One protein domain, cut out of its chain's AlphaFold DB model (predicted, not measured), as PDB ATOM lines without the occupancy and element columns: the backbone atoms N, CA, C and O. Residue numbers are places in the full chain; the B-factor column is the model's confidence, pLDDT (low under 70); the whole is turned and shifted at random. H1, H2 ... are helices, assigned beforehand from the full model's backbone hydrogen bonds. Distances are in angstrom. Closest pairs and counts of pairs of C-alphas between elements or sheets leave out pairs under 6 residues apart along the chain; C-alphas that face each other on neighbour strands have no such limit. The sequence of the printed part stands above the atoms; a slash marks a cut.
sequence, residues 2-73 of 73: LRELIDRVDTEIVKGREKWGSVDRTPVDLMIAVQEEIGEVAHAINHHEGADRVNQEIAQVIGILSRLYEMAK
ATOM      1  N   LEU A   2     -24.678  29.276 134.434       75.31
ATOM      2  CA  LEU A   2     -23.670  29.342 133.348       75.31
ATOM      3  C   LEU A   2     -24.150  28.680 132.046       75.31
ATOM      4  O   LEU A   2     -23.938  29.213 130.967       75.31
ATOM      5  N   ARG A   3     -24.829  27.533 132.156       84.44
ATOM      6  CA  ARG A   3     -25.344  26.799 130.992       84.44
ATOM      7  C   ARG A   3     -26.426  27.578 130.241       84.44
ATOM      8  O   ARG A   3     -26.362  27.676 129.031       84.44
ATOM      9  N   GLU A   4     -27.331  28.221 130.974       85.69
ATOM     10  CA  GLU A   4     -28.375  29.088 130.402       85.69
ATOM     11  C   GLU A   4     -27.786  30.311 129.690       85.69
ATOM     12  O   GLU A   4     -28.312  30.734 128.664       85.69
ATOM     13  N   LEU A   5     -26.690  30.877 130.215       79.38
ATOM     14  CA  LEU A   5     -25.964  31.949 129.537       79.38
ATOM     15  C   LEU A   5     -25.330  31.445 128.237       79.38
ATOM     16  O   LEU A   5     -25.473  32.108 127.218       79.38
ATOM     17  N   ILE A   6     -24.670  30.284 128.265       86.81
ATOM     18  CA  ILE A   6     -24.070  29.672 127.068       86.81
ATOM     19  C   ILE A   6     -25.143  29.412 126.006       86.81
ATOM     20  O   ILE A   6     -24.988  29.868 124.880       86.81
ATOM     21  N   ASP A   7     -26.266  28.793 126.374       91.50
ATOM     22  CA  ASP A   7     -27.356  28.493 125.436       91.50
ATOM     23  C   ASP A   7     -27.950  29.779 124.820       91.50
ATOM     24  O   ASP A   7     -28.283  29.826 123.629       91.50
ATOM     25  N   ARG A   8     -28.061  30.857 125.614       89.31
ATOM     26  CA  ARG A   8     -28.467  32.183 125.116       89.31
ATOM     27  C   ARG A   8     -27.440  32.769 124.155       89.31
ATOM     28  O   ARG A   8     -27.831  33.257 123.102       89.31
ATOM     29  N   VAL A   9     -26.154  32.718 124.497       89.88
ATOM     30  CA  VAL A   9     -25.074  33.217 123.634       89.88
ATOM     31  C   VAL A   9     -25.061  32.460 122.308       89.88
ATOM     32  O   VAL A   9     -25.049  33.096 121.259       89.88
ATOM     33  N   ASP A  10     -25.155  31.131 122.331       91.31
ATOM     34  CA  ASP A  10     -25.208  30.311 121.116       91.31
ATOM     35  C   ASP A  10     -26.413  30.683 120.243       91.31
ATOM     36  O   ASP A  10     -26.289  30.848 119.027       91.31
ATOM     37  N   THR A  11     -27.573  30.901 120.867       91.88
ATOM     38  CA  THR A  11     -28.778  31.370 120.171       91.88
ATOM     39  C   THR A  11     -28.556  32.727 119.499       91.88
ATOM     40  O   THR A  11     -28.921  32.909 118.336       91.88
ATOM     41  N   GLU A  12     -27.949  33.684 120.198       88.88
ATOM     42  CA  GLU A  12     -27.685  35.017 119.648       88.88
ATOM     43  C   GLU A  12     -26.583  35.005 118.577       88.88
ATOM     44  O   GLU A  12     -26.670  35.762 117.612       88.88
ATOM     45  N   ILE A  13     -25.606  34.095 118.648       88.00
ATOM     46  CA  ILE A  13     -24.631  33.876 117.568       88.00
ATOM     47  C   ILE A  13     -25.339  33.415 116.294       88.00
ATOM     48  O   ILE A  13     -25.054  33.940 115.214       88.00
ATOM     49  N   VAL A  14     -26.255  32.447 116.404       91.25
ATOM     50  CA  VAL A  14     -27.022  31.946 115.253       91.25
ATOM     51  C   VAL A  14     -27.853  33.074 114.645       91.25
ATOM     52  O   VAL A  14     -27.693  33.370 113.460       91.25
ATOM     53  N   LYS A  15     -28.649  33.778 115.460       88.31
ATOM     54  CA  LYS A  15     -29.455  34.921 115.002       88.31
ATOM     55  C   LYS A  15     -28.600  36.018 114.370       88.31
ATOM     56  O   LYS A  15     -28.955  36.556 113.324       88.31
ATOM     57  N   GLY A  16     -27.461  36.340 114.981       85.50
ATOM     58  CA  GLY A  16     -26.523  37.335 114.475       85.50
ATOM     59  C   GLY A  16     -25.960  36.949 113.108       85.50
ATOM     60  O   GLY A  16     -25.901  37.785 112.210       85.50
ATOM     61  N   ARG A  17     -25.616  35.672 112.897       86.81
ATOM     62  CA  ARG A  17     -25.163  35.168 111.588       86.81
ATOM     63  C   ARG A  17     -26.271  35.200 110.538       86.81
ATOM     64  O   ARG A  17     -26.002  35.590 109.407       86.81
ATOM     65  N   GLU A  18     -27.495  34.826 110.898       89.00
ATOM     66  CA  GLU A  18     -28.645  34.879 109.986       89.00
ATOM     67  C   GLU A  18     -28.974  36.315 109.566       89.00
ATOM     68  O   GLU A  18     -29.240  36.575 108.393       89.00
ATOM     69  N   LYS A  19     -28.920  37.255 110.513       85.12
ATOM     70  CA  LYS A  19     -29.280  38.658 110.289       85.12
ATOM     71  C   LYS A  19     -28.167  39.455 109.604       85.12
ATOM     72  O   LYS A  19     -28.444  40.218 108.682       85.12
ATOM     73  N   TRP A  20     -26.920  39.271 110.034       85.31
ATOM     74  CA  TRP A  20     -25.794  40.146 109.687       85.31
ATOM     75  C   TRP A  20     -24.592  39.423 109.068       85.31
ATOM     76  O   TRP A  20     -23.644  40.062 108.621       85.31
ATOM     77  N   GLY A  21     -24.618  38.094 108.933       80.12
ATOM     78  CA  GLY A  21     -23.474  37.330 108.416       80.12
ATOM     79  C   GLY A  21     -23.048  37.687 106.985       80.12
ATOM     80  O   GLY A  21     -21.927  37.390 106.587       80.12
ATOM     81  N   SER A  22     -23.909  38.348 106.206       84.44
ATOM     82  CA  SER A  22     -23.564  38.849 104.868       84.44
ATOM     83  C   SER A  22     -22.818  40.194 104.870       84.44
ATOM     84  O   SER A  22     -22.185  40.530 103.856       84.44
ATOM     85  N   VAL A  23     -22.882  40.938 105.982       83.06
ATOM     86  CA  VAL A  23     -22.262  42.261 106.179       83.06
ATOM     87  C   VAL A  23     -21.051  42.221 107.109       83.06
ATOM     88  O   VAL A  23     -20.132  43.005 106.904       83.06
ATOM     89  N   ASP A  24     -20.988  41.265 108.036       86.25
ATOM     90  CA  ASP A  24     -19.863  41.071 108.959       86.25
ATOM     91  C   ASP A  24     -18.651  40.444 108.247       86.25
ATOM     92  O   ASP A  24     -18.343  39.261 108.410       86.25
ATOM     93  N   ARG A  25     -17.985  41.221 107.388       86.94
ATOM     94  CA  ARG A  25     -16.904  40.732 106.514       86.94
ATOM     95  C   ARG A  25     -15.519  41.039 107.046       86.94
ATOM     96  O   ARG A  25     -14.555  40.397 106.628       86.94
ATOM     97  N   THR A  26     -15.413  42.031 107.918       92.44
ATOM     98  CA  THR A  26     -14.149  42.484 108.481       92.44
ATOM     99  C   THR A  26     -14.224  42.563 110.005       92.44
ATOM    100  O   THR A  26     -15.307  42.742 110.569       92.44
ATOM    101  N   PRO A  27     -13.072  42.501 110.700       93.38
ATOM    102  CA  PRO A  27     -13.037  42.710 112.144       93.38
ATOM    103  C   PRO A  27     -13.606  44.071 112.562       93.38
ATOM    104  O   PRO A  27     -14.151  44.204 113.652       93.38
ATOM    105  N   VAL A  28     -13.500  45.084 111.692       94.62
ATOM    106  CA  VAL A  28     -14.034  46.428 111.944       94.62
ATOM    107  C   VAL A  28     -15.560  46.416 111.985       94.62
ATOM    108  O   VAL A  28     -16.124  47.010 112.898       94.62
ATOM    109  N   ASP A  29     -16.217  45.703 111.067       93.50
ATOM    110  CA  ASP A  29     -17.685  45.591 111.038       93.50
ATOM    111  C   ASP A  29     -18.203  44.995 112.356       93.50
ATOM    112  O   ASP A  29     -19.092  45.546 113.004       93.50
ATOM    113  N   LEU A  30     -17.553  43.924 112.819       94.00
ATOM    114  CA  LEU A  30     -17.891  43.274 114.084       94.00
ATOM    115  C   LEU A  30     -17.591  44.163 115.299       94.00
ATOM    116  O   LEU A  30     -18.360  44.157 116.254       94.00
ATOM    117  N   MET A  31     -16.515  44.953 115.277       95.19
ATOM    118  CA  MET A  31     -16.220  45.911 116.350       95.19
ATOM    119  C   MET A  31     -17.259  47.034 116.439       95.19
ATOM    120  O   MET A  31     -17.602  47.453 117.544       95.19
ATOM    121  N   ILE A  32     -17.777  47.505 115.302       95.06
ATOM    122  CA  ILE A  32     -18.876  48.478 115.270       95.06
ATOM    123  C   ILE A  32     -20.141  47.849 115.860       95.06
ATOM    124  O   ILE A  32     -20.752  48.445 116.742       95.06
ATOM    125  N   ALA A  33     -20.476  46.619 115.464       93.94
ATOM    126  CA  ALA A  33     -21.625  45.904 116.017       93.94
ATOM    127  C   ALA A  33     -21.513  45.698 117.542       93.94
ATOM    128  O   ALA A  33     -22.493  45.868 118.261       93.94
ATOM    129  N   VAL A  34     -20.315  45.407 118.074       95.88
ATOM    130  CA  VAL A  34     -20.086  45.366 119.534       95.88
ATOM    131  C   VAL A  34     -20.416  46.709 120.184       95.88
ATOM    132  O   VAL A  34     -21.042  46.737 121.241       95.88
ATOM    133  N   GLN A  35     -19.985  47.821 119.583       97.50
ATOM    134  CA  GLN A  35     -20.269  49.151 120.119       97.50
ATOM    135  C   GLN A  35     -21.778  49.433 120.161       97.50
ATOM    136  O   GLN A  35     -22.255  49.985 121.153       97.50
ATOM    137  N   GLU A  36     -22.511  49.057 119.113       96.12
ATOM    138  CA  GLU A  36     -23.968  49.208 119.045       96.12
ATOM    139  C   GLU A  36     -24.664  48.409 120.153       96.12
ATOM    140  O   GLU A  36     -25.397  48.998 120.946       96.12
ATOM    141  N   GLU A  37     -24.351  47.118 120.303       95.81
ATOM    142  CA  GLU A  37     -25.007  46.286 121.324       95.81
ATOM    143  C   GLU A  37     -24.614  46.674 122.760       95.81
ATOM    144  O   GLU A  37     -25.415  46.565 123.686       95.81
ATOM    145  N   ILE A  38     -23.407  47.209 122.992       98.00
ATOM    146  CA  ILE A  38     -23.070  47.813 124.295       98.00
ATOM    147  C   ILE A  38     -23.971  49.027 124.580       98.00
ATOM    148  O   ILE A  38     -24.359  49.257 125.731       98.00
ATOM    149  N   GLY A  39     -24.313  49.796 123.545       98.25
ATOM    150  CA  GLY A  39     -25.289  50.878 123.627       98.25
ATOM    151  C   GLY A  39     -26.672  50.376 124.044       98.25
ATOM    152  O   GLY A  39     -27.280  50.972 124.931       98.25
ATOM    153  N   GLU A  40     -27.123  49.252 123.488       98.00
ATOM    154  CA  GLU A  40     -28.397  48.616 123.849       98.00
ATOM    155  C   GLU A  40     -28.392  48.056 125.281       98.00
ATOM    156  O   GLU A  40     -29.359  48.248 126.021       98.00
ATOM    157  N   VAL A  41     -27.275  47.485 125.756       98.12
ATOM    158  CA  VAL A  41     -27.118  47.126 127.182       98.12
ATOM    159  C   VAL A  41     -27.316  48.361 128.067       98.12
ATOM    160  O   VAL A  41     -28.076  48.324 129.040       98.12
ATOM    161  N   ALA A  42     -26.640  49.467 127.744       98.44
ATOM    162  CA  ALA A  42     -26.766  50.708 128.502       98.44
ATOM    163  C   ALA A  42     -28.195  51.270 128.431       98.44
ATOM    164  O   ALA A  42     -28.726  51.731 129.445       98.44
ATOM    165  N   HIS A  43     -28.833  51.200 127.262       98.19
ATOM    166  CA  HIS A  43     -30.222  51.594 127.060       98.19
ATOM    167  C   HIS A  43     -31.164  50.801 127.972       98.19
ATOM    168  O   HIS A  43     -31.911  51.415 128.737       98.19
ATOM    169  N   ALA A  44     -31.073  49.470 127.954       98.12
ATOM    170  CA  ALA A  44     -31.921  48.575 128.735       98.12
ATOM    171  C   ALA A  44     -31.780  48.804 130.249       98.12
ATOM    172  O   ALA A  44     -32.773  48.801 130.983       98.12
ATOM    173  N   ILE A  45     -30.553  49.054 130.723       98.06
ATOM    174  CA  ILE A  45     -30.286  49.403 132.125       98.06
ATOM    175  C   ILE A  45     -30.927  50.751 132.473       98.06
ATOM    176  O   ILE A  45     -31.666  50.844 133.452       98.06
ATOM    177  N   ASN A  46     -30.677  51.786 131.667       98.44
ATOM    178  CA  ASN A  46     -31.153  53.145 131.941       98.44
ATOM    179  C   ASN A  46     -32.684  53.254 131.916       98.44
ATOM    180  O   ASN A  46     -33.267  54.026 132.679       98.44
ATOM    181  N   HIS A  47     -33.342  52.463 131.069       98.12
ATOM    182  CA  HIS A  47     -34.798  52.447 130.934       98.12
ATOM    183  C   HIS A  47     -35.483  51.384 131.803       98.12
ATOM    184  O   HIS A  47     -36.702  51.255 131.749       98.12
ATOM    185  N   HIS A  48     -34.737  50.681 132.663       97.19
ATOM    186  CA  HIS A  48     -35.265  49.665 133.580       97.19
ATOM    187  C   HIS A  48     -36.065  48.559 132.865       97.19
ATOM    188  O   HIS A  48     -37.074  48.079 133.383       97.19
ATOM    189  N   GLU A  49     -35.603  48.110 131.694       97.12
ATOM    190  CA  GLU A  49     -36.304  47.120 130.854       97.12
ATOM    191  C   GLU A  49     -36.313  45.692 131.438       97.12
ATOM    192  O   GLU A  49     -36.903  44.771 130.873       97.12
ATOM    193  N   GLY A  50     -35.681  45.500 132.597       96.62
ATOM    194  CA  GLY A  50     -35.654  44.241 133.330       96.62
ATOM    195  C   GLY A  50     -34.452  43.356 132.998       96.62
ATOM    196  O   GLY A  50     -33.755  43.521 131.996       96.62
ATOM    197  N   ALA A  51     -34.201  42.389 133.882       93.12
ATOM    198  CA  ALA A  51     -33.008  41.545 133.823       93.12
ATOM    199  C   ALA A  51     -32.945  40.677 132.557       93.12
ATOM    200  O   ALA A  51     -31.860  40.451 132.032       93.12
ATOM    201  N   ASP A  52     -34.084  40.215 132.039       92.88
ATOM    202  CA  ASP A  52     -34.115  39.356 130.849       92.88
ATOM    203  C   ASP A  52     -33.643  40.070 129.586       92.88
ATOM    204  O   ASP A  52     -32.950  39.452 128.770       92.88
ATOM    205  N   ARG A  53     -33.997  41.355 129.459       94.75
ATOM    206  CA  ARG A  53     -33.591  42.221 128.353       94.75
ATOM    207  C   ARG A  53     -32.111  42.560 128.465       94.75
ATOM    208  O   ARG A  53     -31.368  42.276 127.539       94.75
ATOM    209  N   VAL A  54     -31.651  43.000 129.638       95.69
ATOM    210  CA  VAL A  54     -30.216  43.237 129.894       95.69
ATOM    211  C   VAL A  54     -29.378  41.983 129.605       95.69
ATOM    212  O   VAL A  54     -28.356  42.058 128.929       95.69
ATOM    213  N   ASN A  55     -29.828  40.808 130.052       93.31
ATOM    214  CA  ASN A  55     -29.145  39.543 129.783       93.31
ATOM    215  C   ASN A  55     -29.144  39.166 128.296       93.31
ATOM    216  O   ASN A  55     -28.220  38.490 127.847       93.31
ATOM    217  N   GLN A  56     -30.178  39.543 127.539       93.50
ATOM    218  CA  GLN A  56     -30.219  39.326 126.093       93.50
ATOM    219  C   GLN A  56     -29.159  40.179 125.392       93.50
ATOM    220  O   GLN A  56     -28.358  39.626 124.645       93.50
ATOM    221  N   GLU A  57     -29.104  41.476 125.688       96.31
ATOM    222  CA  GLU A  57     -28.134  42.398 125.080       96.31
ATOM    223  C   GLU A  57     -26.688  42.004 125.429       96.31
ATOM    224  O   GLU A  57     -25.812  41.947 124.569       96.31
ATOM    225  N   ILE A  58     -26.434  41.592 126.678       95.56
ATOM    226  CA  ILE A  58     -25.124  41.046 127.075       95.56
ATOM    227  C   ILE A  58     -24.781  39.787 126.265       95.56
ATOM    228  O   ILE A  58     -23.642  39.631 125.819       95.56
ATOM    229  N   ALA A  59     -25.742  38.879 126.065       94.62
ATOM    230  CA  ALA A  59     -25.513  37.674 125.274       94.62
ATOM    231  C   ALA A  59     -25.205  38.003 123.801       94.62
ATOM    232  O   ALA A  59     -24.343  37.352 123.210       94.62
ATOM    233  N   GLN A  60     -25.833  39.040 123.237       95.19
ATOM    234  CA  GLN A  60     -25.540  39.538 121.889       95.19
ATOM    235  C   GLN A  60     -24.119  40.091 121.783       95.19
ATOM    236  O   GLN A  60     -23.370  39.663 120.902       95.19
ATOM    237  N   VAL A  61     -23.692  40.933 122.733       96.94
ATOM    238  CA  VAL A  61     -22.309  41.441 122.802       96.94
ATOM    239  C   VAL A  61     -21.300  40.287 122.815       96.94
ATOM    240  O   VAL A  61     -20.353  40.275 122.025       96.94
ATOM    241  N   ILE A  62     -21.508  39.286 123.679       95.69
ATOM    242  CA  ILE A  62     -20.622  38.112 123.767       95.69
ATOM    243  C   ILE A  62     -20.620  37.334 122.446       95.69
ATOM    244  O   ILE A  62     -19.555  36.938 121.968       95.69
ATOM    245  N   GLY A  63     -21.788  37.137 121.834       93.00
ATOM    246  CA  GLY A  63     -21.907  36.445 120.556       93.00
ATOM    247  C   GLY A  63     -21.134  37.139 119.432       93.00
ATOM    248  O   GLY A  63     -20.436  36.481 118.657       93.00
ATOM    249  N   ILE A  64     -21.181  38.472 119.362       94.31
ATOM    250  CA  ILE A  64     -20.413  39.246 118.379       94.31
ATOM    251  C   ILE A  64     -18.909  39.145 118.664       94.31
ATOM    252  O   ILE A  64     -18.140  38.866 117.743       94.31
ATOM    253  N   LEU A  65     -18.483  39.280 119.926       95.12
ATOM    254  CA  LEU A  65     -17.075  39.128 120.320       95.12
ATOM    255  C   LEU A  65     -16.520  37.734 119.999       95.12
ATOM    256  O   LEU A  65     -15.371  37.616 119.573       95.12
ATOM    257  N   SER A  66     -17.329  36.683 120.145       92.19
ATOM    258  CA  SER A  66     -16.943  35.325 119.750       92.19
ATOM    259  C   SER A  66     -16.667  35.237 118.249       92.19
ATOM    260  O   SER A  66     -15.645  34.693 117.835       92.19
ATOM    261  N   ARG A  67     -17.541  35.817 117.415       90.50
ATOM    262  CA  ARG A  67     -17.349  35.846 115.953       90.50
ATOM    263  C   ARG A  67     -16.140  36.687 115.552       90.50
ATOM    264  O   ARG A  67     -15.413  36.311 114.637       90.50
ATOM    265  N   LEU A  68     -15.895  37.791 116.255       93.25
ATOM    266  CA  LEU A  68     -14.705  38.614 116.052       93.25
ATOM    267  C   LEU A  68     -13.429  37.819 116.342       93.25
ATOM    268  O   LEU A  68     -12.494  37.849 115.543       93.25
ATOM    269  N   TYR A  69     -13.403  37.085 117.456       92.81
ATOM    270  CA  TYR A  69     -12.281  36.220 117.809       92.81
ATOM    271  C   TYR A  69     -12.035  35.137 116.750       92.81
ATOM    272  O   TYR A  69     -10.890  34.912 116.365       92.81
ATOM    273  N   GLU A  70     -13.095  34.499 116.245       90.50
ATOM    274  CA  GLU A  70     -12.992  33.511 115.164       90.50
ATOM    275  C   GLU A  70     -12.423  34.103 113.871       90.50
ATOM    276  O   GLU A  70     -11.639  33.438 113.203       90.50
ATOM    277  N   MET A  71     -12.793  35.338 113.520       90.31
ATOM    278  CA  MET A  71     -12.320  36.008 112.305       90.31
ATOM    279  C   MET A  71     -10.864  36.483 112.407       90.31
ATOM    280  O   MET A  71     -10.164  36.545 111.400       90.31
ATOM    281  N   ALA A  72     -10.416  36.856 113.606       82.94
ATOM    282  CA  ALA A  72      -9.051  37.318 113.850       82.94
ATOM    283  C   ALA A  72      -8.023  36.174 113.967       82.94
ATOM    284  O   ALA A  72      -6.823  36.449 114.039       82.94
ATOM    285  N   LYS A  73      -8.487  34.923 114.036       77.00
ATOM    286  CA  LYS A  73      -7.661  33.716 114.121       77.00
ATOM    287  C   LYS A  73      -7.221  33.234 112.740       77.00
ATOM    288  O   LYS A  73      -6.048  32.808 112.648       77.00
TER     289      LYS A  73
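Overview. This is residues 2 to 73 of the 73 residues of an uncharacterized protein of marine sediment metagenome (UniProt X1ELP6). What does the model look like at first sight? Helix H1 crosses the middle of H3 at a steep slant, and H3 folds back from H2 as the second leg of a long, nearly straight-sided helical hairpin. H3 is in the middle of the three, with H2 alongside it and H1 packed across it on the side largely away from H2. What is it made of? The printed part has 72 residues with three named helices, H1, H2 and H3 in that order along the chain, and no named strand; the class is all helix. How large is its outline? The whole is compact, with a radius of gyration of the C-alphas of 12.1 A and spans of 35 by 25 by 19 A.

Arrangement. How does the first helix stand to the last? H1, residues 2 to 20, touches H3, residues 51 to 72, and their closest C-alphas are those of Val 9 and Ala 59, 4.8 A apart. Their lines stand at a steep tilt of 65 degrees, and they run the same way. What does the second helix touch? H2, residues 27 to 46, touches H3, and their closest C-alphas are those of Val 41 and Glu 57, 5.3 A apart. The two form a helical hairpin, with a shallow tilt of 12 degrees, and run opposite ways. Do the first two helices meet? H1 and H2 are apart, with no C-alpha of the one within 8 A of the other. What do the backbone N and O atoms show? In H1, H2 and H3 every O i to N i+4 pair is within hydrogen-bond range.

Along the chain. Where does the first helix lie? H1 runs from Leu 2, whose C-alpha is at (-23.670, 29.342, 133.348), to Trp 20, and measures 26.1 A from first to last C-alpha. Where does the second begin? H2 runs from Pro 27, with its C-alpha at (-13.037, 42.710, 112.144), to Asn 46, over 28.8 A. Where does the last one end? H3, the longest helix by residues, runs 31.5 A from Ala 51 to Ala 72, whose C-alpha is at (-9.051, 37.318, 113.850).

Size, cuts and confidence. How far does the whole reach? The two C-alphas farthest apart are those of His 48 and Lys 73, at 37.3 A. Is the printed part unbroken, and are its links long? It has no cut from residue 2 to residue 73, the chain's last residue. The link from H1 to H2 is short, with 6 residues, and that from H2 to H3 is tight, with 4. Where is confidence low? No printed residue is under 70, and the mean pLDDT of the printed part is 91.9.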